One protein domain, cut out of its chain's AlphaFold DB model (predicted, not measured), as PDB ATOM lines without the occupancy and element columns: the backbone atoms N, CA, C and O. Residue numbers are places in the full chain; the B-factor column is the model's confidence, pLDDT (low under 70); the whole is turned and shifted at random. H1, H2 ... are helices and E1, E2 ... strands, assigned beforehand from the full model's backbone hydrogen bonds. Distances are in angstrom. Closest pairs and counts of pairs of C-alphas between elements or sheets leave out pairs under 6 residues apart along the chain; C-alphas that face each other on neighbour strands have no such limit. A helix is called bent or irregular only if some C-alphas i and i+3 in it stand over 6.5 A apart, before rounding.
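AT A GLANCE: This is residues 10 to 152 and 246 to 294 of the 294 residues of the protein "Hypothetical protein" of Asterionellopsis glacialis (UniProt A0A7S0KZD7). A strongly twisted sheet of four strands lies in the middle, with helices over both faces: the long H1 slants over one face, which it shares with H6, while H3 and H4 cover the other and H8 packs on H3. Residues 32 to 38, of which 32 and 33 belong to H1, stick out. The printed part has 192 residues, with named elements in the order H1 E1 E2 H2 H3 H4 H5 E3 H6 H7 H8 E4 H9; the class is mixed, and the sheet runs E3 E1 E2 E4, all antiparallel. It is compact, with a radius of gyration of the C-alphas of 17.1 A and spans of 52 by 48 by 29 A.

IN THESE COORDINATES: Find C-alpha 10 at (140.581, 121.751, 119.694); from there H1, residues 10 to 33, runs 35.3 A. E1, residues 44 to 54, 31.8 A, and E2, residues 68 to 78, 30.0 A, form a hairpin; E2 bends by 53 degrees at residue 71. Next come H2, residues 79 to 83, H3, 92 to 100, H4, 102 to 112, H5, 114 to 118, and E3, 125 to 130. H6, residues 131 to 144, is only just irregular, with C-alphas 137 and 140 6.54 A apart; H7, 148 to 151, follows. Past the cut, read H8, 258 to 267, E4, 271 to 276, and H9, 279 to 293, ending at (138.706, 148.259, 135.917).

HOW THE PARTS SIT: Look for N 49 and O 73 at 2.9 A between E1 and E2, N 74 and O 273 at 2.9 A between E2 and E4, and N 127 and O 52 at 2.9 A between E3 and E1. The domain has three layers, helices on both faces of a sheet: H1 and H6 on one, H3 and H4 on the other. H1 is 7.7 A over the sheet, its closest C-alphas to E4 being Met 16 and Ala 273, 5.1 A. The sheet curls round H3, which touches H8 at Ala 96 and Ser 261, C-alphas 4.2 A apart. H4, the hub, touches H1, H9 and, only at the corner, H5; its closest C-alphas to H9 are Gly 112 and Pro 279, 4.0 A. H9 only grazes the sheet, H2 is on it, and H7 is close to H6 but not clearly touching, the closest C-alphas, Val 141 and Glu 148, being 7.7 A apart. Every O i to N i+4 pair is within hydrogen-bond range in H2, H3, H4, H8 and H9, against 19 of 20 in H1, 7 of 10 in H6 and 0 of 1 in H5, where 2 of 2 O i to N i+3 pairs are; H7 is too short for such a pair.

THE WHOLE: The C-alphas farthest apart are those of Ser 35 and Asp 60, 53.5 A. Residues 153 to 245 are not printed, and C-alphas 152 and 246 are 18.5 A apart across the cut. The link E1 to E2 is long. Confidence is under 70 at residues 34 to 41, 86, 145 to 152 and 292 to 294.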
ATOM      1  N   ASN A  10     141.229 121.063 120.813       91.12
ATOM      2  CA  ASN A  10     140.581 121.751 119.694       91.12
ATOM      3  C   ASN A  10     139.755 120.780 118.839       91.12
ATOM      4  O   ASN A  10     138.591 121.024 118.553       91.12
ATOM      5  N   ALA A  11     140.331 119.625 118.495       93.50
ATOM      6  CA  ALA A  11     139.599 118.581 117.780       93.50
ATOM      7  C   ALA A  11     138.446 117.997 118.616       93.50
ATOM      8  O   ALA A  11     137.447 117.559 118.054       93.50
ATOM      9  N   SER A  12     138.585 117.967 119.947       94.50
ATOM     10  CA  SER A  12     137.497 117.571 120.846       94.50
ATOM     11  C   SER A  12     136.355 118.586 120.818       94.50
ATOM     12  O   SER A  12     135.216 118.183 120.618       94.50
ATOM     13  N   LEU A  13     136.666 119.881 120.908       93.06
ATOM     14  CA  LEU A  13     135.689 120.972 120.873       93.06
ATOM     15  C   LEU A  13     134.860 120.950 119.575       93.06
ATOM     16  O   LEU A  13     133.641 120.889 119.643       93.06
ATOM     17  N   MET A  14     135.506 120.812 118.410       92.12
ATOM     18  CA  MET A  14     134.806 120.679 117.116       92.12
ATOM     19  C   MET A  14     133.885 119.447 117.037       92.12
ATOM     20  O   MET A  14     132.919 119.418 116.277       92.12
ATOM     21  N   ARG A  15     134.201 118.365 117.766       95.38
ATOM     22  CA  ARG A  15     133.295 117.208 117.866       95.38
ATOM     23  C   ARG A  15     132.128 117.509 118.794       95.38
ATOM     24  O   ARG A  15     131.021 117.079 118.497       95.38
ATOM     25  N   MET A  16     132.377 118.213 119.894       95.25
ATOM     26  CA  MET A  16     131.337 118.596 120.842       95.25
ATOM     27  C   MET A  16     130.325 119.560 120.221       95.25
ATOM     28  O   MET A  16     129.150 119.397 120.500       95.25
ATOM     29  N   GLU A  17     130.726 120.446 119.307       93.44
ATOM     30  CA  GLU A  17     129.790 121.264 118.509       93.44
ATOM     31  C   GLU A  17     128.753 120.415 117.766       93.44
ATOM     32  O   GLU A  17     127.557 120.672 117.842       93.44
ATOM     33  N   LYS A  18     129.184 119.323 117.128       94.81
ATOM     34  CA  LYS A  18     128.253 118.415 116.438       94.81
ATOM     35  C   LYS A  18     127.308 117.711 117.408       94.81
ATOM     36  O   LYS A  18     126.121 117.595 117.126       94.81
ATOM     37  N   VAL A  19     127.836 117.245 118.542       96.44
ATOM     38  CA  VAL A  19     127.025 116.596 119.586       96.44
ATOM     39  C   VAL A  19     126.012 117.585 120.161       96.44
ATOM     40  O   VAL A  19     124.861 117.223 120.375       96.44
ATOM     41  N   TYR A  20     126.419 118.837 120.358       96.38
ATOM     42  CA  TYR A  20     125.550 119.916 120.806       96.38
ATOM     43  C   TYR A  20     124.385 120.127 119.838       96.38
ATOM     44  O   TYR A  20     123.229 120.073 120.253       96.38
ATOM     45  N   ASP A  21     124.673 120.288 118.544       94.25
ATOM     46  CA  ASP A  21     123.649 120.473 117.510       94.25
ATOM     47  C   ASP A  21     122.663 119.300 117.451       94.25
ATOM     48  O   ASP A  21     121.464 119.488 117.237       94.25
ATOM     49  N   GLU A  22     123.158 118.072 117.606       95.25
ATOM     50  CA  GLU A  22     122.326 116.869 117.649       95.25
ATOM     51  C   GLU A  22     121.419 116.850 118.886       95.25
ATOM     52  O   GLU A  22     120.229 116.549 118.760       95.25
ATOM     53  N   MET A  23     121.951 117.217 120.056       94.31
ATOM     54  CA  MET A  23     121.184 117.328 121.302       94.31
ATOM     55  C   MET A  23     120.097 118.402 121.191       94.31
ATOM     56  O   MET A  23     118.935 118.111 121.468       94.31
ATOM     57  N   ALA A  24     120.440 119.595 120.703       92.19
ATOM     58  CA  ALA A  24     119.497 120.698 120.532       92.19
ATOM     59  C   ALA A  24     118.373 120.352 119.538       92.19
ATOM     60  O   ALA A  24     117.200 120.623 119.788       92.19
ATOM     61  N   LYS A  25     118.700 119.683 118.422       92.75
ATOM     62  CA  LYS A  25     117.690 119.203 117.459       92.75
ATOM     63  C   LYS A  25     116.774 118.141 118.064       92.75
ATOM     64  O   LYS A  25     115.578 118.129 117.765       92.75
ATOM     65  N   ALA A  26     117.324 117.231 118.867       90.94
ATOM     66  CA  ALA A  26     116.539 116.202 119.538       90.94
ATOM     67  C   ALA A  26     115.578 116.815 120.567       90.94
ATOM     68  O   ALA A  26     114.408 116.432 120.589       90.94
ATOM     69  N   ASP A  27     116.046 117.790 121.346       89.56
ATOM     70  CA  ASP A  27     115.238 118.515 122.326       89.56
ATOM     71  C   ASP A  27     114.111 119.317 121.656       89.56
ATOM     72  O   ASP A  27     112.937 119.116 121.968       89.56
ATOM     73  N   ALA A  28     114.422 120.100 120.618       88.12
ATOM     74  CA  ALA A  28     113.417 120.845 119.855       88.12
ATOM     75  C   ALA A  28     112.329 119.932 119.258       88.12
ATOM     76  O   ALA A  28     111.143 120.268 119.257       88.12
ATOM     77  N   LYS A  29     112.713 118.743 118.777       88.06
ATOM     78  CA  LYS A  29     111.765 117.738 118.280       88.06
ATOM     79  C   LYS A  29     110.921 117.136 119.408       88.06
ATOM     80  O   LYS A  29     109.746 116.845 119.186       88.06
ATOM     81  N   ALA A  30     111.493 116.917 120.589       84.50
ATOM     82  CA  ALA A  30     110.754 116.424 121.750       84.50
ATOM     83  C   ALA A  30     109.709 117.453 122.219       84.50
ATOM     84  O   ALA A  30     108.551 117.090 122.424       84.50
ATOM     85  N   MET A  31     110.078 118.736 122.261       81.00
ATOM     86  CA  MET A  31     109.188 119.847 122.624       81.00
ATOM     87  C   MET A  31     107.999 120.011 121.664       81.00
ATOM     88  O   MET A  31     106.915 120.391 122.089       81.00
ATOM     89  N   GLN A  32     108.162 119.692 120.376       79.50
ATOM     90  CA  GLN A  32     107.060 119.733 119.401       79.50
ATOM     91  C   GLN A  32     106.063 118.574 119.544       79.50
ATOM     92  O   GLN A  32     104.907 118.713 119.152       79.50
ATOM     93  N   ASN A  33     106.506 117.429 120.071       72.06
ATOM     94  CA  ASN A  33     105.683 116.221 120.171       72.06
ATOM     95  C   ASN A  33     104.987 116.076 121.533       72.06
ATOM     96  O   ASN A  33     103.989 115.361 121.624       72.06
ATOM     97  N   ASN A  34     105.485 116.744 122.576       62.97
ATOM     98  CA  ASN A  34     104.930 116.684 123.924       62.97
ATOM     99  C   ASN A  34     104.025 117.896 124.196       62.97
ATOM    100  O   ASN A  34     104.492 119.031 124.234       62.97
ATOM    101  N   SER A  35     102.731 117.672 124.456       56.94
ATOM    102  CA  SER A  35     101.904 118.692 125.113       56.94
ATOM    103  C   SER A  35     102.429 118.884 126.539       56.94
ATOM    104  O   SER A  35     102.593 117.903 127.264       56.94
ATOM    105  N   SER A  36     102.695 120.133 126.918       55.91
ATOM    106  CA  SER A  36     103.507 120.628 128.047       55.91
ATOM    107  C   SER A  36     103.169 120.145 129.474       55.91
ATOM    108  O   SER A  36     103.721 120.677 130.432       55.91
ATOM    109  N   GLU A  37     102.302 119.150 129.658       54.56
ATOM    110  CA  GLU A  37     101.740 118.771 130.963       54.56
ATOM    111  C   GLU A  37     102.114 117.363 131.472       54.56
ATOM    112  O   GLU A  37     101.743 117.029 132.591       54.56
ATOM    113  N   ASN A  38     102.878 116.546 130.732       56.75
ATOM    114  CA  ASN A  38     103.125 115.139 131.108       56.75
ATOM    115  C   ASN A  38     104.606 114.712 131.103       56.75
ATOM    116  O   ASN A  38     104.931 113.663 130.553       56.75
ATOM    117  N   TYR A  39     105.504 115.473 131.740       63.91
ATOM    118  CA  TYR A  39     106.865 114.973 131.984       63.91
ATOM    119  C   TYR A  39     106.850 113.832 133.017       63.91
ATOM    120  O   TYR A  39     106.526 114.039 134.191       63.91
ATOM    121  N   GLN A  40     107.193 112.621 132.586       66.25
ATOM    122  CA  GLN A  40     107.369 111.431 133.418       66.25
ATOM    123  C   GLN A  40     108.820 111.312 133.915       66.25
ATOM    124  O   GLN A  40     109.731 111.960 133.409       66.25
ATOM    125  N   GLY A  41     109.057 110.485 134.940       61.81
ATOM    126  CA  GLY A  41     110.359 110.396 135.622       61.81
ATOM    127  C   GLY A  41     111.550 110.020 134.726       61.81
ATOM    128  O   GLY A  41     112.665 110.471 134.999       61.81
ATOM    129  N   ASP A  42     111.302 109.263 133.654       70.31
ATOM    130  CA  ASP A  42     112.313 108.828 132.680       70.31
ATOM    131  C   ASP A  42     112.477 109.795 131.495       70.31
ATOM    132  O   ASP A  42     113.396 109.629 130.685       70.31
ATOM    133  N   ASP A  43     111.618 110.815 131.389       84.94
ATOM    134  CA  ASP A  43     111.736 111.802 130.325       84.94
ATOM    135  C   ASP A  43     113.038 112.571 130.482       84.94
ATOM    136  O   ASP A  43     113.451 112.942 131.582       84.94
ATOM    137  N   LYS A  44     113.713 112.806 129.363       89.06
ATOM    138  CA  LYS A  44     114.963 113.553 129.351       89.06
ATOM    139  C   LYS A  44     114.670 115.021 129.119       89.06
ATOM    140  O   LYS A  44     113.898 115.362 128.231       89.06
ATOM    141  N   VAL A  45     115.341 115.867 129.887       90.44
ATOM    142  CA  VAL A  45     115.325 117.314 129.697       90.44
ATOM    143  C   VAL A  45     116.713 117.794 129.331       90.44
ATOM    144  O   VAL A  45     117.707 117.332 129.906       90.44
ATOM    145  N   MET A  46     116.774 118.707 128.367       92.81
ATOM    146  CA  MET A  46     117.970 119.483 128.088       92.81
ATOM    147  C   MET A  46     117.965 120.755 128.937       92.81
ATOM    148  O   MET A  46     116.941 121.400 129.139       92.81
ATOM    149  N   SER A  47     119.127 121.113 129.463       93.25
ATOM    150  CA  SER A  47     119.369 122.387 130.130       93.25
ATOM    151  C   SER A  47     120.666 122.974 129.599       93.25
ATOM    152  O   SER A  47     121.630 122.241 129.353       93.25
ATOM    153  N   GLU A  48     120.690 124.290 129.421       95.31
ATOM    154  CA  GLU A  48     121.827 125.003 128.852       95.31
ATOM    155  C   GLU A  48     122.431 125.961 129.872       95.31
ATOM    156  O   GLU A  48     121.725 126.716 130.547       95.31
ATOM    157  N   TYR A  49     123.757 125.995 129.929       97.06
ATOM    158  CA  TYR A  49     124.502 126.803 130.884       97.06
ATOM    159  C   TYR A  49     125.645 127.550 130.214       97.06
ATOM    160  O   TYR A  49     126.260 127.047 129.275       97.06
ATOM    161  N   ILE A  50     125.992 128.704 130.770       97.88
ATOM    162  CA  ILE A  50     127.191 129.449 130.407       97.88
ATOM    163  C   ILE A  50     128.279 129.170 131.428       97.88
ATOM    164  O   ILE A  50     128.056 129.235 132.635       97.88
ATOM    165  N   ILE A  51     129.469 128.855 130.927       98.12
ATOM    166  CA  ILE A  51     130.666 128.634 131.727       98.12
ATOM    167  C   ILE A  51     131.576 129.843 131.569       98.12
ATOM    168  O   ILE A  51     131.947 130.217 130.450       98.12
ATOM    169  N   ALA A  52     131.988 130.408 132.699       97.88
ATOM    170  CA  ALA A  52     132.995 131.455 132.735       97.88
ATOM    171  C   ALA A  52     134.293 130.959 133.381       97.88
ATOM    172  O   ALA A  52     134.298 130.029 134.188       97.88
ATOM    173  N   ALA A  53     135.410 131.569 132.994       97.44
ATOM    174  CA  ALA A  53     136.742 131.257 133.489       97.44
ATOM    175  C   ALA A  53     137.402 132.498 134.095       97.44
ATOM    176  O   ALA A  53     137.223 133.608 133.594       97.44
ATOM    177  N   ARG A  54     138.204 132.304 135.144       95.12
ATOM    178  CA  ARG A  54     139.087 133.340 135.702       95.12
ATOM    179  C   ARG A  54     140.385 132.740 136.228       95.12
ATOM    180  O   ARG A  54     140.498 131.537 136.405       95.12
ATOM    181  N   ALA A  55     141.361 133.587 136.499       93.56
ATOM    182  CA  ALA A  55     142.660 133.250 137.061       93.56
ATOM    183  C   ALA A  55     143.074 134.336 138.073       93.56
ATOM    184  O   ALA A  55     143.958 135.153 137.799       93.56
ATOM    185  N   PRO A  56     142.419 134.388 139.247       86.06
ATOM    186  CA  PRO A  56     142.533 135.511 140.174       86.06
ATOM    187  C   PRO A  56     143.910 135.569 140.846       86.06
ATOM    188  O   PRO A  56     144.334 136.620 141.320       86.06
ATOM    189  N   THR A  57     144.632 134.447 140.872       83.94
ATOM    190  CA  THR A  57     145.945 134.310 141.513       83.94
ATOM    191  C   THR A  57     147.111 134.746 140.618       83.94
ATOM    192  O   THR A  57     148.237 134.884 141.104       83.94
ATOM    193  N   VAL A  58     146.870 135.006 139.327       84.25
ATOM    194  CA  VAL A  58     147.912 135.379 138.359       84.25
ATOM    195  C   VAL A  58     147.969 136.900 138.215       84.25
ATOM    196  O   VAL A  58     147.183 137.503 137.486       84.25
ATOM    197  N   LYS A  59     148.929 137.531 138.905       76.25
ATOM    198  CA  LYS A  59     149.053 139.001 139.007       76.25
ATOM    199  C   LYS A  59     149.127 139.721 137.654       76.25
ATOM    200  O   LYS A  59     148.539 140.789 137.503       76.25
ATOM    201  N   ASP A  60     149.803 139.122 136.676       76.75
ATOM    202  CA  ASP A  60     150.009 139.733 135.357       76.75
ATOM    203  C   ASP A  60     148.810 139.540 134.411       76.75
ATOM    204  O   ASP A  60     148.723 140.175 133.362       76.75
ATOM    205  N   ALA A  61     147.827 138.719 134.796       80.81
ATOM    206  CA  ALA A  61     146.648 138.414 133.995       80.81
ATOM    207  C   ALA A  61     145.428 139.250 134.422       80.81
ATOM    208  O   ALA A  61     144.347 138.715 134.659       80.81
ATOM    209  N   LYS A  62     145.562 140.585 134.488       80.00
ATOM    210  CA  LYS A  62     144.470 141.502 134.902       80.00
ATOM    211  C   LYS A  62     143.160 141.302 134.123       80.00
ATOM    212  O   LYS A  62     142.071 141.470 134.671       80.00
ATOM    213  N   ALA A  63     143.269 140.935 132.846       81.12
ATOM    214  CA  ALA A  63     142.140 140.625 131.972       81.12
ATOM    215  C   ALA A  63     141.366 139.369 132.409       81.12
ATOM    216  O   ALA A  63     140.157 139.307 132.232       81.12
ATOM    217  N   ALA A  64     142.064 138.402 133.009       88.38
ATOM    218  CA  ALA A  64     141.518 137.145 133.505       88.38
ATOM    219  C   ALA A  64     141.299 137.153 135.026       88.38
ATOM    220  O   ALA A  64     140.965 136.120 135.589       88.38
ATOM    221  N   SER A  65     141.489 138.279 135.724       88.19
ATOM    222  CA  SER A  65     141.262 138.329 137.176       88.19
ATOM    223  C   SER A  65     139.778 138.347 137.565       88.19
ATOM    224  O   SER A  65     139.457 138.087 138.718       88.19
ATOM    225  N   ASP A  66     138.888 138.650 136.611       90.88
ATOM    226  CA  ASP A  66     137.430 138.503 136.747       90.88
ATOM    227  C   ASP A  66     136.945 137.292 135.952       90.88
ATOM    228  O   ASP A  66     137.690 136.773 135.119       90.88
ATOM    229  N   TRP A  67     135.685 136.907 136.147       94.50
ATOM    230  CA  TRP A  67     135.053 135.906 135.294       94.50
ATOM    231  C   TRP A  67     134.886 136.428 133.868       94.50
ATOM    232  O   TRP A  67     134.449 137.555 133.636       94.50
ATOM    233  N   VAL A  68     135.252 135.583 132.911       95.56
ATOM    234  CA  VAL A  68     135.078 135.800 131.477       95.56
ATOM    235  C   VAL A  68     134.210 134.658 130.955       95.56
ATOM    236  O   VAL A  68     134.625 133.511 131.116       95.56
ATOM    237  N   PRO A  69     133.033 134.914 130.360       97.00
ATOM    238  CA  PRO A  69     132.220 133.864 129.758       97.00
ATOM    239  C   PRO A  69     132.988 133.298 128.562       97.00
ATOM    240  O   PRO A  69     133.503 134.055 127.742       97.00
ATOM    241  N   VAL A  70     133.141 131.975 128.488       97.62
ATOM    242  CA  VAL A  70     134.038 131.334 127.504       97.62
ATOM    243  C   VAL A  70     133.413 130.161 126.773       97.62
ATOM    244  O   VAL A  70     133.878 129.821 125.688       97.62
ATOM    245  N   ALA A  71     132.405 129.511 127.341       98.00
ATOM    246  CA  ALA A  71     131.797 128.337 126.733       98.00
ATOM    247  C   ALA A  71     130.317 128.226 127.097       98.00
ATOM    248  O   ALA A  71     129.892 128.725 128.139       98.00
ATOM    249  N   GLN A  72     129.566 127.525 126.255       97.62
ATOM    250  CA  GLN A  72     128.198 127.104 126.519       97.62
ATOM    251  C   GLN A  72     128.156 125.582 126.652       97.62
ATOM    252  O   GLN A  72     128.858 124.849 125.952       97.62
ATOM    253  N   MET A  73     127.356 125.108 127.595       97.44
ATOM    254  CA  MET A  73     127.206 123.707 127.947       97.44
ATOM    255  C   MET A  73     125.759 123.289 127.756       97.44
ATOM    256  O   MET A  73     124.881 123.806 128.439       97.44
ATOM    257  N   ALA A  74     125.531 122.291 126.907       97.00
ATOM    258  CA  ALA A  74     124.282 121.546 126.881       97.00
ATOM    259  C   ALA A  74     124.405 120.342 127.812       97.00
ATOM    260  O   ALA A  74     125.395 119.605 127.753       97.00
ATOM    261  N   MET A  75     123.401 120.108 128.651       96.19
ATOM    262  CA  MET A  75     123.314 118.930 129.506       96.19
ATOM    263  C   MET A  75     121.935 118.295 129.367       96.19
ATOM    264  O   MET A  75     120.926 118.928 129.650       96.19
ATOM    265  N   VAL A  76     121.904 117.026 128.966       95.56
ATOM    266  CA  VAL A  76     120.699 116.199 128.903       95.56
ATOM    267  C   VAL A  76     120.745 115.171 130.017       95.56
ATOM    268  O   VAL A  76     121.736 114.452 130.178       95.56
ATOM    269  N   ARG A  77     119.662 115.089 130.786       93.81
ATOM    270  CA  ARG A  77     119.531 114.180 131.928       93.81
ATOM    271  C   ARG A  77     118.067 113.818 132.187       93.81
ATOM    272  O   ARG A  77     117.190 114.551 131.732       93.81
ATOM    273  N   PRO A  78     117.786 112.727 132.918       92.06
ATOM    274  CA  PRO A  78     116.422 112.410 133.333       92.06
ATOM    275  C   PRO A  78     115.798 113.552 134.147       92.06
ATOM    276  O   PRO A  78     116.462 114.162 134.990       92.06
ATOM    277  N   TYR A  79     114.511 113.819 133.932       87.50
ATOM    278  CA  TYR A  79     113.761 114.894 134.579       87.50
ATOM    279  C   TYR A  79     113.772 114.755 136.103       87.50
ATOM    280  O   TYR A  79     113.962 115.741 136.815       87.50
ATOM    281  N   ALA A  80     113.669 113.524 136.618       87.19
ATOM    282  CA  ALA A  80     113.776 113.255 138.050       87.19
ATOM    283  C   ALA A  80     115.129 113.704 138.639       87.19
ATOM    284  O   ALA A  80     115.170 114.251 139.739       87.19
ATOM    285  N   VAL A  81     116.229 113.529 137.893       88.25
ATOM    286  CA  VAL A  81     117.574 113.975 138.300       88.25
ATOM    287  C   VAL A  81     117.684 115.498 138.234       88.25
ATOM    288  O   VAL A  81     118.242 116.111 139.144       88.25
ATOM    289  N   ALA A  82     117.136 116.118 137.186       85.81
ATOM    290  CA  ALA A  82     117.116 117.573 137.053       85.81
ATOM    291  C   ALA A  82     116.337 118.237 138.198       85.81
ATOM    292  O   ALA A  82     116.839 119.160 138.829       85.81
ATOM    293  N   ARG A  83     115.145 117.720 138.516       83.62
ATOM    294  CA  ARG A  83     114.262 118.255 139.559       83.62
ATOM    295  C   ARG A  83     114.790 118.041 140.978       83.62
ATOM    296  O   ARG A  83     114.474 118.828 141.862       83.62
ATOM    297  N   ALA A  84     115.571 116.987 141.208       82.56
ATOM    298  CA  ALA A  84     116.205 116.746 142.502       82.56
ATOM    299  C   ALA A  84     117.285 117.791 142.847       82.56
ATOM    300  O   ALA A  84     117.695 117.886 144.002       82.56
ATOM    301  N   SER A  85     117.751 118.563 141.862       78.62
ATOM    302  CA  SER A  85     118.735 119.624 142.068       78.62
ATOM    303  C   SER A  85     118.016 120.937 142.384       78.62
ATOM    304  O   SER A  85     117.410 121.542 141.507       78.62
ATOM    305  N   GLU A  86     118.070 121.377 143.643       68.12
ATOM    306  CA  GLU A  86     117.408 122.616 144.092       68.12
ATOM    307  C   GLU A  86     118.090 123.888 143.565       68.12
ATOM    308  O   GLU A  86     117.437 124.912 143.380       68.12
ATOM    309  N   ALA A  87     119.406 123.838 143.337       75.25
ATOM    310  CA  ALA A  87     120.192 124.965 142.854       75.25
ATOM    311  C   ALA A  87     121.373 124.493 141.999       75.25
ATOM    312  O   ALA A  87     121.918 123.407 142.200       75.25
ATOM    313  N   VAL A  88     121.844 125.365 141.106       76.69
ATOM    314  CA  VAL A  88     123.053 125.143 140.291       76.69
ATOM    315  C   VAL A  88     124.276 124.807 141.165       76.69
ATOM    316  O   VAL A  88     125.113 123.987 140.793       76.69
ATOM    317  N   SER A  89     124.364 125.393 142.362       74.38
ATOM    318  CA  SER A  89     125.478 125.211 143.303       74.38
ATOM    319  C   SER A  89     125.535 123.831 143.970       74.38
ATOM    320  O   SER A  89     126.621 123.354 144.328       74.38
ATOM    321  N   SER A  90     124.389 123.167 144.133       77.00
ATOM    322  CA  SER A  90     124.283 121.839 144.746       77.00
ATOM    323  C   SER A  90     124.295 120.699 143.724       77.00
ATOM    324  O   SER A  90     124.356 119.536 144.115       77.00
ATOM    325  N   ASP A  91     124.315 121.009 142.428       88.44
ATOM    326  CA  ASP A  91     124.210 120.023 141.356       88.44
ATOM    327  C   ASP A  91     125.559 119.370 141.017       88.44
ATOM    328  O   ASP A  91     126.406 119.907 140.293       88.44
ATOM    329  N   ASP A  92     125.770 118.159 141.531       91.81
ATOM    330  CA  ASP A  92     126.999 117.402 141.290       91.81
ATOM    331  C   ASP A  92     127.178 116.973 139.826       91.81
ATOM    332  O   ASP A  92     128.310 116.731 139.400       91.81
ATOM    333  N   ASN A  93     126.106 116.939 139.024       94.75
ATOM    334  CA  ASN A  93     126.222 116.647 137.595       94.75
ATOM    335  C   ASN A  93     126.914 117.792 136.864       94.75
ATOM    336  O   ASN A  93     127.786 117.544 136.036       94.75
ATOM    337  N   ILE A  94     126.591 119.039 137.214       94.81
ATOM    338  CA  ILE A  94     127.235 120.217 136.626       94.81
ATOM    339  C   ILE A  94     128.730 120.209 136.950       94.81
ATOM    340  O   ILE A  94     129.567 120.339 136.053       94.81
ATOM    341  N   LYS A  95     129.093 119.959 138.215       95.31
ATOM    342  CA  LYS A  95     130.505 119.851 138.628       95.31
ATOM    343  C   LYS A  95     131.225 118.726 137.884       95.31
ATOM    344  O   LYS A  95     132.375 118.900 137.469       95.31
ATOM    345  N   ALA A  96     130.562 117.582 137.708       97.06
ATOM    346  CA  ALA A  96     131.104 116.450 136.970       97.06
ATOM    347  C   ALA A  96     131.347 116.807 135.499       97.06
ATOM    348  O   ALA A  96     132.454 116.605 135.007       97.06
ATOM    349  N   VAL A  97     130.375 117.411 134.816       97.38
ATOM    350  CA  VAL A  97     130.504 117.812 133.408       97.38
ATOM    351  C   VAL A  97     131.621 118.844 133.217       97.38
ATOM    352  O   VAL A  97     132.492 118.653 132.365       97.38
ATOM    353  N   VAL A  98     131.672 119.892 134.048       97.38
ATOM    354  CA  VAL A  98     132.742 120.906 133.989       97.38
ATOM    355  C   VAL A  98     134.115 120.268 134.210       97.38
ATOM    356  O   VAL A  98     135.072 120.568 133.496       97.38
ATOM    357  N   SER A  99     134.220 119.326 135.149       96.88
ATOM    358  CA  SER A  99     135.469 118.597 135.404       96.88
ATOM    359  C   SER A  99     135.859 117.678 134.248       96.88
ATOM    360  O   SER A  99     137.036 117.602 133.884       96.88
ATOM    361  N   GLN A 100     134.877 117.019 133.632       96.75
ATOM    362  CA  GLN A 100     135.075 116.127 132.498       96.75
ATOM    363  C   GLN A 100     135.644 116.873 131.284       96.75
ATOM    364  O   GLN A 100     136.557 116.357 130.632       96.75
ATOM    365  N   TYR A 101     135.148 118.086 131.027       96.81
ATOM    366  CA  TYR A 101     135.467 118.886 129.841       96.81
ATOM    367  C   TYR A 101     136.329 120.126 130.120       96.81
ATOM    368  O   TYR A 101     136.464 121.004 129.267       96.81
ATOM    369  N   CYS A 102     136.977 120.215 131.285       95.88
ATOM    370  CA  CYS A 102     137.821 121.362 131.651       95.88
ATOM    371  C   CYS A 102     138.927 121.675 130.622       95.88
ATOM    372  O   CYS A 102     139.352 122.821 130.484       95.88
ATOM    373  N   ARG A 103     139.390 120.673 129.860       95.00
ATOM    374  CA  ARG A 103     140.397 120.863 128.803       95.00
ATOM    375  C   ARG A 103     139.812 121.582 127.588       95.00
ATOM    376  O   ARG A 103     140.481 122.456 127.045       95.00
ATOM    377  N   GLU A 104     138.605 121.218 127.175       96.31
ATOM    378  CA  GLU A 104     137.834 121.869 126.117       96.31
ATOM    379  C   GLU A 104     137.428 123.285 126.525       96.31
ATOM    380  O   GLU A 104     137.669 124.224 125.772       96.31
ATOM    381  N   ILE A 105     136.925 123.460 127.749       97.31
ATOM    382  CA  ILE A 105     136.574 124.778 128.297       97.31
ATOM    383  C   ILE A 105     137.815 125.680 128.338       97.31
ATOM    384  O   ILE A 105     137.775 126.826 127.895       97.31
ATOM    385  N   GLY A 106     138.953 125.158 128.810       95.88
ATOM    386  CA  GLY A 106     140.222 125.884 128.801       95.88
ATOM    387  C   GLY A 106     140.693 126.248 127.390       95.88
ATOM    388  O   GLY A 106     141.197 127.348 127.182       95.88
ATOM    389  N   GLN A 107     140.496 125.361 126.409       95.19
ATOM    390  CA  GLN A 107     140.787 125.668 125.007       95.19
ATOM    391  C   GLN A 107     139.889 126.795 124.487       95.19
ATOM    392  O   GLN A 107     140.393 127.707 123.836       95.19
ATOM    393  N   SER A 108     138.596 126.772 124.810       95.81
ATOM    394  CA  SER A 108     137.668 127.843 124.439       95.81
ATOM    395  C   SER A 108     138.073 129.189 125.044       95.81
ATOM    396  O   SER A 108     138.159 130.195 124.341       95.81
ATOM    397  N   ALA A 109     138.458 129.195 126.325       95.69
ATOM    398  CA  ALA A 109     138.972 130.387 126.992       95.69
ATOM    399  C   ALA A 109     140.194 130.981 126.274       95.69
ATOM    400  O   ALA A 109     140.289 132.194 126.114       95.69
ATOM    401  N   MET A 110     141.109 130.139 125.782       94.81
ATOM    402  CA  MET A 110     142.285 130.582 125.020       94.81
ATOM    403  C   MET A 110     141.946 131.153 123.639       94.81
ATOM    404  O   MET A 110     142.726 131.960 123.121       94.81
ATOM    405  N   LEU A 111     140.846 130.707 123.027       92.88
ATOM    406  CA  LEU A 111     140.370 131.217 121.741       92.88
ATOM    407  C   LEU A 111     139.686 132.578 121.912       92.88
ATOM    408  O   LEU A 111     140.046 133.513 121.203       92.88
ATOM    409  N   GLY A 112     138.777 132.707 122.884       90.69
ATOM    410  CA  GLY A 112     138.044 133.956 123.131       90.69
ATOM    411  C   GLY A 112     138.857 135.034 123.856       90.69
ATOM    412  O   GLY A 112     138.713 136.224 123.585       90.69
ATOM    413  N   ALA A 113     139.761 134.640 124.756       93.25
ATOM    414  CA  ALA A 113     140.593 135.553 125.536       93.25
ATOM    415  C   ALA A 113     142.055 135.057 125.569       93.25
ATOM    416  O   ALA A 113     142.455 134.314 126.471       93.25
ATOM    417  N   PRO A 114     142.912 135.498 124.623       92.19
ATOM    418  CA  PRO A 114     144.273 134.977 124.457       92.19
ATOM    419  C   PRO A 114     145.177 135.050 125.695       92.19
ATOM    420  O   PRO A 114     146.152 134.303 125.769       92.19
ATOM    421  N   VAL A 115     144.849 135.895 126.680       92.31
ATOM    422  CA  VAL A 115     145.526 135.949 127.985       92.31
ATOM    423  C   VAL A 115     145.575 134.579 128.676       92.31
ATOM    424  O   VAL A 115     146.566 134.270 129.326       92.31
ATOM    425  N   PHE A 116     144.576 133.709 128.483       94.69
ATOM    426  CA  PHE A 116     144.561 132.374 129.090       94.69
ATOM    427  C   PHE A 116     145.634 131.431 128.526       94.69
ATOM    428  O   PHE A 116     145.930 130.415 129.151       94.69
ATOM    429  N   LYS A 117     146.265 131.752 127.386       93.44
ATOM    430  CA  LYS A 117     147.333 130.921 126.798       93.44
ATOM    431  C   LYS A 117     148.586 130.864 127.673       93.44
ATOM    432  O   LYS A 117     149.281 129.852 127.655       93.44
ATOM    433  N   SER A 118     148.881 131.929 128.419       91.44
ATOM    434  CA  SER A 118     150.044 132.004 129.314       91.44
ATOM    435  C   SER A 118     149.738 131.560 130.747       91.44
ATOM    436  O   SER A 118     150.645 131.510 131.578       91.44
ATOM    437  N   ILE A 119     148.482 131.224 131.050       93.50
ATOM    438  CA  ILE A 119     148.036 130.895 132.403       93.50
ATOM    439  C   ILE A 119     148.175 129.385 132.644       93.50
ATOM    440  O   ILE A 119     147.671 128.582 131.851       93.50
ATOM    441  N   PRO A 120     148.826 128.956 133.745       91.81
ATOM    442  CA  PRO A 120     148.844 127.553 134.136       91.81
ATOM    443  C   PRO A 120     147.420 127.019 134.304       91.81
ATOM    444  O   PRO A 120     146.603 127.619 134.996       91.81
ATOM    445  N   ARG A 121     147.115 125.863 133.708       89.75
ATOM    446  CA  ARG A 121     145.745 125.314 133.698       89.75
ATOM    447  C   ARG A 121     145.168 125.081 135.096       89.75
ATOM    448  O   ARG A 121     143.970 125.207 135.285       89.75
ATOM    449  N   ASN A 122     146.015 124.755 136.070       90.69
ATOM    450  CA  ASN A 122     145.634 124.565 137.470       90.69
ATOM    451  C   ASN A 122     145.362 125.879 138.224       90.69
ATOM    452  O   ASN A 122     144.901 125.827 139.358       90.69
ATOM    453  N   ALA A 123     145.676 127.032 137.629       93.06
ATOM    454  CA  ALA A 123     145.354 128.353 138.160       93.06
ATOM    455  C   ALA A 123     144.049 128.924 137.575       93.06
ATOM    456  O   ALA A 123     143.640 130.012 137.973       93.06
ATOM    457  N   ILE A 124     143.421 128.217 136.625       95.38
ATOM    458  CA  ILE A 124     142.142 128.610 136.032       95.38
ATOM    459  C   ILE A 124     141.011 128.045 136.893       95.38
ATOM    460  O   ILE A 124     140.924 126.838 137.117       95.38
ATOM    461  N   GLU A 125     140.142 128.932 137.354       96.06
ATOM    462  CA  GLU A 125     138.883 128.620 138.018       96.06
ATOM    463  C   GLU A 125     137.737 128.698 137.008       96.06
ATOM    464  O   GLU A 125     137.797 129.483 136.059       96.06
ATOM    465  N   TYR A 126     136.679 127.923 137.248       97.50
ATOM    466  CA  TYR A 126     135.473 127.903 136.421       97.50
ATOM    467  C   TYR A 126     134.238 128.244 137.252       97.50
ATOM    468  O   TYR A 126     134.169 127.896 138.430       97.50
ATOM    469  N   SER A 127     133.266 128.899 136.637       96.94
ATOM    470  CA  SER A 127     131.933 129.141 137.183       96.94
ATOM    471  C   SER A 127     130.886 128.747 136.156       96.94
ATOM    472  O   SER A 127     131.204 128.518 134.989       96.94
ATOM    473  N   VAL A 128     129.636 128.689 136.586       96.44
ATOM    474  CA  VAL A 128     128.502 128.313 135.755       96.44
ATOM    475  C   VAL A 128     127.266 129.105 136.161       96.44
ATOM    476  O   VAL A 128     127.100 129.449 137.329       96.44
ATOM    477  N   GLU A 129     126.402 129.382 135.200       94.81
ATOM    478  CA  GLU A 129     125.051 129.907 135.402       94.81
ATOM    479  C   GLU A 129     124.142 129.395 134.284       94.81
ATOM    480  O   GLU A 129     124.643 128.911 133.264       94.81
ATOM    481  N   SER A 130     122.820 129.468 134.444       93.62
ATOM    482  CA  SER A 130     121.924 129.135 133.334       93.62
ATOM    483  C   SER A 130     122.069 130.126 132.187       93.62
ATOM    484  O   SER A 130     122.424 131.293 132.360       93.62
ATOM    485  N   THR A 131     121.754 129.648 130.990       93.88
ATOM    486  CA  THR A 131     121.772 130.480 129.786       93.88
ATOM    487  C   THR A 131     120.796 131.652 129.903       93.88
ATOM    488  O   THR A 131     121.151 132.771 129.548       93.88
ATOM    489  N   GLU A 132     119.619 131.437 130.496       90.81
ATOM    490  CA  GLU A 132     118.637 132.495 130.768       90.81
ATOM    491  C   GLU A 132     119.203 133.587 131.688       90.81
ATOM    492  O   GLU A 132     119.135 134.773 131.359       90.81
ATOM    493  N   SER A 133     119.838 133.194 132.800       91.44
ATOM    494  CA  SER A 133     120.457 134.137 133.736       91.44
ATOM    495  C   SER A 133     121.568 134.959 133.075       91.44
ATOM    496  O   SER A 133     121.632 136.180 133.250       91.44
ATOM    497  N   PHE A 134     122.403 134.310 132.255       93.94
ATOM    498  CA  PHE A 134     123.440 134.992 131.490       93.94
ATOM    499  C   PHE A 134     122.853 135.996 130.498       93.94
ATOM    500  O   PHE A 134     123.314 137.136 130.463       93.94
ATOM    501  N   TYR A 135     121.851 135.609 129.702       91.31
ATOM    502  CA  TYR A 135     121.297 136.514 128.696       91.31
ATOM    503  C   TYR A 135     120.698 137.763 129.344       91.31
ATOM    504  O   TYR A 135     121.134 138.875 129.039       91.31
ATOM    505  N   LYS A 136     119.833 137.562 130.345       89.19
ATOM    506  CA  LYS A 136     119.145 138.641 131.060       89.19
ATOM    507  C   LYS A 136     120.107 139.615 131.748       89.19
ATOM    508  O   LYS A 136     119.921 140.826 131.694       89.19
ATOM    509  N   HIS A 137     121.126 139.108 132.444       87.31
ATOM    510  CA  HIS A 137     121.938 139.942 133.344       87.31
ATOM    511  C   HIS A 137     123.318 140.304 132.803       87.31
ATOM    512  O   HIS A 137     123.940 141.248 133.298       87.31
ATOM    513  N   VAL A 138     123.816 139.556 131.821       88.88
ATOM    514  CA  VAL A 138     125.164 139.722 131.277       88.88
ATOM    515  C   VAL A 138     125.120 140.050 129.799       88.88
ATOM    516  O   VAL A 138     125.760 141.015 129.423       88.88
ATOM    517  N   TYR A 139     124.410 139.319 128.945       86.62
ATOM    518  CA  TYR A 139     124.435 139.598 127.506       86.62
ATOM    519  C   TYR A 139     123.686 140.885 127.149       86.62
ATOM    520  O   TYR A 139     124.273 141.779 126.539       86.62
ATOM    521  N   ASP A 140     122.440 141.035 127.589       83.19
ATOM    522  CA  ASP A 140     121.614 142.184 127.211       83.19
ATOM    523  C   ASP A 140     122.197 143.487 127.777       83.19
ATOM    524  O   ASP A 140     122.450 144.442 127.042       83.19
ATOM    525  N   VAL A 141     122.551 143.485 129.064       77.88
ATOM    526  CA  VAL A 141     123.131 144.631 129.789       77.88
ATOM    527  C   VAL A 141     124.580 144.914 129.364       77.88
ATOM    528  O   VAL A 141     124.962 146.044 129.059       77.88
ATOM    529  N   VAL A 142     125.391 143.854 129.354       79.25
ATOM    530  CA  VAL A 142     126.811 143.773 128.974       79.25
ATOM    531  C   VAL A 142     127.120 144.159 127.543       79.25
ATOM    532  O   VAL A 142     127.858 145.085 127.211       79.25
ATOM    533  N   ILE A 143     126.593 143.290 126.683       76.44
ATOM    534  CA  ILE A 143     127.067 143.030 125.340       76.44
ATOM    535  C   ILE A 143     126.272 143.873 124.358       76.44
ATOM    536  O   ILE A 143     126.879 144.629 123.593       76.44
ATOM    537  N   GLU A 144     124.948 143.820 124.457       76.25
ATOM    538  CA  GLU A 144     124.051 144.608 123.616       76.25
ATOM    539  C   GLU A 144     123.821 146.028 124.146       76.25
ATOM    540  O   GLU A 144     123.477 146.919 123.371       76.25
ATOM    541  N   GLY A 145     124.049 146.274 125.442       66.31
ATOM    542  CA  GLY A 145     123.773 147.571 126.068       66.31
ATOM    543  C   GLY A 145     122.276 147.870 126.205       66.31
ATOM    544  O   GLY A 145     121.887 149.022 126.404       66.31
ATOM    545  N   LYS A 146     121.434 146.840 126.094       61.50
ATOM    546  CA  LYS A 146     120.010 146.875 126.401       61.50
ATOM    547  C   LYS A 146     119.856 146.811 127.915       61.50
ATOM    548  O   LYS A 146     119.682 145.750 128.502       61.50
ATOM    549  N   ASN A 147     119.939 147.962 128.570       54.34
ATOM    550  CA  ASN A 147     119.379 148.066 129.911       54.34
ATOM    551  C   ASN A 147     117.855 147.994 129.770       54.34
ATOM    552  O   ASN A 147     117.255 148.945 129.274       54.34
ATOM    553  N   GLU A 148     117.219 146.904 130.209       46.53
ATOM    554  CA  GLU A 148     115.755 146.867 130.389       46.53
ATOM    555  C   GLU A 148     115.286 147.980 131.342       46.53
ATOM    556  O   GLU A 148     114.194 148.527 131.186       46.53
ATOM    557  N   ASP A 149     116.171 148.427 132.237       46.84
ATOM    558  CA  ASP A 149     115.942 149.599 133.072       46.84
ATOM    559  C   ASP A 149     115.901 150.926 132.294       46.84
ATOM    560  O   ASP A 149     115.536 151.938 132.869       46.84
ATOM    561  N   ALA A 150     116.190 150.977 130.989       44.50
ATOM    562  CA  ALA A 150     115.991 152.202 130.204       44.50
ATOM    563  C   ALA A 150     114.512 152.650 130.148       44.50
ATOM    564  O   ALA A 150     114.249 153.813 129.857       44.50
ATOM    565  N   ASN A 151     113.563 151.750 130.452       40.91
ATOM    566  CA  ASN A 151     112.144 152.077 130.646       40.91
ATOM    567  C   ASN A 151     111.751 152.287 132.122       40.91
ATOM    568  O   ASN A 151     110.608 152.649 132.398       40.91
ATOM    569  N   ASN A 152     112.668 152.081 133.072       44.22
ATOM    570  CA  ASN A 152     112.530 152.597 134.427       44.22
ATOM    571  C   ASN A 152     113.079 154.031 134.418       44.22
ATOM    572  O   ASN A 152     114.279 154.236 134.256       44.22
ATOM    573  N   ARG A 246     119.989 137.987 140.291       83.62
ATOM    574  CA  ARG A 246     120.839 136.955 139.712       83.62
ATOM    575  C   ARG A 246     121.295 135.955 140.769       83.62
ATOM    576  O   ARG A 246     122.342 136.105 141.394       83.62
ATOM    577  N   THR A 247     120.498 134.914 140.955       83.25
ATOM    578  CA  THR A 247     120.722 133.873 141.973       83.25
ATOM    579  C   THR A 247     121.389 132.611 141.427       83.25
ATOM    580  O   THR A 247     121.868 131.787 142.204       83.25
ATOM    581  N   GLU A 248     121.450 132.455 140.103       87.31
ATOM    582  CA  GLU A 248     121.893 131.216 139.449       87.31
ATOM    583  C   GLU A 248     123.393 131.165 139.145       87.31
ATOM    584  O   GLU A 248     123.903 130.133 138.704       87.31
ATOM    585  N   PHE A 249     124.116 132.254 139.405       91.81
ATOM    586  CA  PHE A 249     125.563 132.275 139.266       91.81
ATOM    587  C   PHE A 249     126.237 131.452 140.369       91.81
ATOM    588  O   PHE A 249     126.073 131.719 141.562       91.81
ATOM    589  N   TYR A 250     127.064 130.489 139.969       91.75
ATOM    590  CA  TYR A 250     127.826 129.649 140.880       91.75
ATOM    591  C   TYR A 250     129.289 129.518 140.457       91.75
ATOM    592  O   TYR A 250     129.621 128.990 139.398       91.75
ATOM    593  N   GLY A 251     130.194 129.935 141.338       89.31
ATOM    594  CA  GLY A 251     131.626 129.723 141.190       89.31
ATOM    595  C   GLY A 251     132.395 130.149 142.443       89.31
ATOM    596  O   GLY A 251     131.860 130.892 143.266       89.31
ATOM    597  N   PRO A 252     133.650 129.705 142.606       93.56
ATOM    598  CA  PRO A 252     134.365 128.768 141.740       93.56
ATOM    599  C   PRO A 252     133.907 127.311 141.927       93.56
ATOM    600  O   PRO A 252     133.626 126.872 143.040       93.56
ATOM    601  N   ILE A 253     133.872 126.549 140.833       94.06
ATOM    602  CA  ILE A 253     133.529 125.124 140.807       94.06
ATOM    603  C   ILE A 253     134.749 124.298 141.235       94.06
ATOM    604  O   ILE A 253     135.783 124.341 140.557       94.06
ATOM    605  N   PRO A 254     134.646 123.493 142.307       92.19
ATOM    606  CA  PRO A 254     135.701 122.561 142.679       92.19
ATOM    607  C   PRO A 254     135.811 121.442 141.637       92.19
ATOM    608  O   PRO A 254     134.902 120.623 141.492       92.19
ATOM    609  N   LEU A 255     136.928 121.405 140.908       94.25
ATOM    610  CA  LEU A 255     137.174 120.358 139.919       94.25
ATOM    611  C   LEU A 255     137.433 119.011 140.594       94.25
ATOM    612  O   LEU A 255     138.167 118.919 141.579       94.25
ATOM    613  N   MET A 256     136.878 117.952 140.013       95.19
ATOM    614  CA  MET A 256     137.088 116.575 140.453       95.19
ATOM    615  C   MET A 256     137.945 115.778 139.468       95.19
ATOM    616  O   MET A 256     138.161 116.167 138.319       95.19
ATOM    617  N   ALA A 257     138.444 114.627 139.923       95.38
ATOM    618  CA  ALA A 257     139.171 113.706 139.060       95.38
ATOM    619  C   ALA A 257     138.275 113.207 137.915       95.38
ATOM    620  O   ALA A 257     137.110 112.876 138.130       95.38
ATOM    621  N   ARG A 258     138.844 113.085 136.709       93.06
ATOM    622  CA  ARG A 258     138.087 112.747 135.492       93.06
ATOM    623  C   ARG A 258     137.357 111.397 135.567       93.06
ATOM    624  O   ARG A 258     136.284 111.224 135.001       93.06
ATOM    625  N   ASP A 259     137.930 110.427 136.270       96.00
ATOM    626  CA  ASP A 259     137.299 109.110 136.423       96.00
ATOM    627  C   ASP A 259     136.086 109.181 137.365       96.00
ATOM    628  O   ASP A 259     135.076 108.511 137.138       96.00
ATOM    629  N   LEU A 260     136.147 110.056 138.377       96.44
ATOM    630  CA  LEU A 260     135.020 110.331 139.264       96.44
ATOM    631  C   LEU A 260     133.916 111.088 138.519       96.44
ATOM    632  O   LEU A 260     132.760 110.675 138.596       96.44
ATOM    633  N   SER A 261     134.260 112.131 137.753       96.75
ATOM    634  CA  SER A 261     133.268 112.866 136.956       96.75
ATOM    635  C   SER A 261     132.550 111.956 135.972       96.75
ATOM    636  O   SER A 261     131.323 111.961 135.915       96.75
ATOM    637  N   LYS A 262     133.296 111.109 135.254       96.50
ATOM    638  CA  LYS A 262     132.707 110.139 134.333       96.50
ATOM    639  C   LYS A 262     131.769 109.166 135.048       96.50
ATOM    640  O   LYS A 262     130.669 108.926 134.571       96.50
ATOM    641  N   THR A 263     132.167 108.658 136.214       97.44
ATOM    642  CA  THR A 263     131.329 107.745 137.008       97.44
ATOM    643  C   THR A 263     130.008 108.395 137.429       97.44
ATOM    644  O   THR A 263     128.967 107.740 137.385       97.44
ATOM    645  N   ILE A 264     130.029 109.670 137.836       95.75
ATOM    646  CA  ILE A 264     128.815 110.418 138.200       95.75
ATOM    647  C   ILE A 264     127.914 110.598 136.975       95.75
ATOM    648  O   ILE A 264     126.724 110.294 137.048       95.75
ATOM    649  N   MET A 265     128.488 111.025 135.846       96.31
ATOM    650  CA  MET A 265     127.742 111.213 134.600       96.31
ATOM    651  C   MET A 265     127.093 109.909 134.124       96.31
ATOM    652  O   MET A 265     125.897 109.895 133.845       96.31
ATOM    653  N   ASP A 266     127.843 108.804 134.103       96.31
ATOM    654  CA  ASP A 266     127.341 107.494 133.679       96.31
ATOM    655  C   ASP A 266     126.227 106.995 134.620       96.31
ATOM    656  O   ASP A 266     125.193 106.507 134.160       96.31
ATOM    657  N   ARG A 267     126.390 107.169 135.943       94.88
ATOM    658  CA  ARG A 267     125.392 106.771 136.952       94.88
ATOM    659  C   ARG A 267     124.065 107.505 136.778       94.88
ATOM    660  O   ARG A 267     123.013 106.891 136.923       94.88
ATOM    661  N   HIS A 268     124.116 108.805 136.511       93.81
ATOM    662  CA  HIS A 268     122.926 109.646 136.370       93.81
ATOM    663  C   HIS A 268     122.443 109.764 134.919       93.81
ATOM    664  O   HIS A 268     121.541 110.551 134.638       93.81
ATOM    665  N   GLN A 269     123.026 108.979 134.004       94.94
ATOM    666  CA  GLN A 269     122.694 108.977 132.577       94.94
ATOM    667  C   GLN A 269     122.793 110.372 131.938       94.94
ATOM    668  O   GLN A 269     121.988 110.743 131.081       94.94
ATOM    669  N   VAL A 270     123.787 111.149 132.369       95.50
ATOM    670  CA  VAL A 270     124.023 112.514 131.902       95.50
ATOM    671  C   VAL A 270     124.786 112.479 130.587       95.50
ATOM    672  O   VAL A 270     125.887 111.936 130.495       95.50
ATOM    673  N   GLN A 271     124.220 113.128 129.575       96.12
ATOM    674  CA  GLN A 271     124.896 113.447 128.325       96.12
ATOM    675  C   GLN A 271     125.182 114.942 128.293       96.12
ATOM    676  O   GLN A 271     124.363 115.744 128.727       96.12
ATOM    677  N   SER A 272     126.351 115.334 127.797       97.19
ATOM    678  CA  SER A 272     126.691 116.747 127.706       97.19
ATOM    679  C   SER A 272     127.677 117.032 126.586       97.19
ATOM    680  O   SER A 272     128.540 116.200 126.287       97.19
ATOM    681  N   ALA A 273     127.542 118.229 126.021       97.56
ATOM    682  CA  ALA A 273     128.437 118.818 125.045       97.56
ATOM    683  C   ALA A 273     128.830 120.236 125.476       97.56
ATOM    684  O   ALA A 273     128.016 120.973 126.035       97.56
ATOM    685  N   ILE A 274     130.078 120.610 125.184       97.00
ATOM    686  CA  ILE A 274     130.615 121.957 125.392       97.00
ATOM    687  C   ILE A 274     130.929 122.575 124.037       97.00
ATOM    688  O   ILE A 274     131.659 121.978 123.247       97.00
ATOM    689  N   VAL A 275     130.451 123.790 123.808       96.31
ATOM    690  CA  VAL A 275     130.812 124.606 122.648       96.31
ATOM    691  C   VAL A 275     131.478 125.888 123.108       96.31
ATOM    692  O   VAL A 275     131.217 126.380 124.209       96.31
ATOM    693  N   GLY A 276     132.390 126.408 122.293       95.88
ATOM    694  CA  GLY A 276     132.983 127.703 122.581       95.88
ATOM    695  C   GLY A 276     131.989 128.823 122.320       95.88
ATOM    696  O   GLY A 276     131.218 128.748 121.367       95.88
ATOM    697  N   LEU A 277     132.005 129.857 123.161       95.38
ATOM    698  CA  LEU A 277     131.311 131.094 122.816       95.38
ATOM    699  C   LEU A 277     132.031 131.788 121.663       95.38
ATOM    700  O   LEU A 277     133.240 131.612 121.484       95.38
ATOM    701  N   ASP A 278     131.285 132.604 120.921       92.81
ATOM    702  CA  ASP A 278     131.834 133.428 119.849       92.81
ATOM    703  C   ASP A 278     133.033 134.250 120.372       92.81
ATOM    704  O   ASP A 278     132.876 135.045 121.308       92.81
ATOM    705  N   PRO A 279     134.241 134.078 119.802       92.06
ATOM    706  CA  PRO A 279     135.412 134.837 120.212       92.06
ATOM    707  C   PRO A 279     135.215 136.358 120.183       92.06
ATOM    708  O   PRO A 279     135.793 137.042 121.027       92.06
ATOM    709  N   GLU A 280     134.403 136.898 119.268       88.69
ATOM    710  CA  GLU A 280     134.126 138.340 119.198       88.69
ATOM    711  C   GLU A 280     133.296 138.818 120.396       88.69
ATOM    712  O   GLU A 280     133.581 139.871 120.983       88.69
ATOM    713  N   LEU A 281     132.324 138.008 120.819       91.31
ATOM    714  CA  LEU A 281     131.533 138.234 122.026       91.31
ATOM    715  C   LEU A 281     132.435 138.230 123.263       91.31
ATOM    716  O   LEU A 281     132.404 139.171 124.063       91.31
ATOM    717  N   VAL A 282     133.284 137.207 123.399       94.19
ATOM    718  CA  VAL A 282     134.215 137.086 124.530       94.19
ATOM    719  C   VAL A 282     135.186 138.267 124.561       94.19
ATOM    720  O   VAL A 282     135.405 138.866 125.616       94.19
ATOM    721  N   HIS A 283     135.732 138.655 123.407       88.94
ATOM    722  CA  HIS A 283     136.636 139.796 123.297       88.94
ATOM    723  C   HIS A 283     135.961 141.109 123.709       88.94
ATOM    724  O   HIS A 283     136.516 141.869 124.507       88.94
ATOM    725  N   SER A 284     134.738 141.346 123.226       87.25
ATOM    726  CA  SER A 284     133.932 142.521 123.575       87.25
ATOM    727  C   SER A 284     133.650 142.587 125.076       87.25
ATOM    728  O   SER A 284     133.742 143.654 125.690       87.25
ATOM    729  N   PHE A 285     133.365 141.439 125.695       90.50
ATOM    730  CA  PHE A 285     133.178 141.343 127.136       90.50
ATOM    731  C   PHE A 285     134.459 141.689 127.909       90.50
ATOM    732  O   PHE A 285     134.432 142.506 128.831       90.50
ATOM    733  N   VAL A 286     135.600 141.109 127.517       89.44
ATOM    734  CA  VAL A 286     136.902 141.378 128.152       89.44
ATOM    735  C   VAL A 286     137.275 142.857 128.047       89.44
ATOM    736  O   VAL A 286     137.728 143.433 129.037       89.44
ATOM    737  N   ALA A 287     137.056 143.485 126.890       85.31
ATOM    738  CA  ALA A 287     137.319 144.907 126.696       85.31
ATOM    739  C   ALA A 287     136.490 145.776 127.658       85.31
ATOM    740  O   ALA A 287     137.036 146.659 128.323       85.31
ATOM    741  N   ARG A 288     135.191 145.484 127.813       82.50
ATOM    742  CA  ARG A 288     134.316 146.196 128.762       82.50
ATOM    743  C   ARG A 288     134.716 145.964 130.218       82.50
ATOM    744  O   ARG A 288     134.806 146.921 130.981       82.50
ATOM    745  N   ASN A 289     135.036 144.727 130.590       82.62
ATOM    746  CA  ASN A 289     135.549 144.392 131.921       82.62
ATOM    747  C   ASN A 289     136.809 145.206 132.265       82.62
ATOM    748  O   ASN A 289     136.947 145.750 133.360       82.62
ATOM    749  N   GLN A 290     137.738 145.314 131.312       79.56
ATOM    750  CA  GLN A 290     138.949 146.115 131.474       79.56
ATOM    751  C   GLN A 290     138.648 147.609 131.587       79.56
ATOM    752  O   GLN A 290     139.259 148.267 132.423       79.56
ATOM    753  N   ALA A 291     137.696 148.130 130.808       72.12
ATOM    754  CA  ALA A 291     137.288 149.532 130.883       72.12
ATOM    755  C   ALA A 291     136.667 149.892 132.243       72.12
ATOM    756  O   ALA A 291     136.923 150.969 132.761       72.12
ATOM    757  N   VAL A 292     135.904 148.983 132.859       66.88
ATOM    758  CA  VAL A 292     135.349 149.176 134.215       66.88
ATOM    759  C   VAL A 292     136.433 149.087 135.303       66.88
ATOM    760  O   VAL A 292     136.257 149.598 136.408       66.88
ATOM    761  N   LYS A 293     137.555 148.419 135.012       61.34
ATOM    762  CA  LYS A 293     138.706 148.259 135.917       61.34
ATOM    763  C   LYS A 293     139.729 149.399 135.840       61.34
ATOM    764  O   LYS A 293     140.599 149.426 136.714       61.34
ATOM    765  N   ALA A 294     139.683 150.224 134.793       50.69
ATOM    766  CA  ALA A 294     140.600 151.338 134.543       50.69
ATOM    767  C   ALA A 294     140.149 152.602 135.284       50.69
ATOM    768  O   ALA A 294     141.051 153.306 135.786       50.69
TER     769      ALA A 294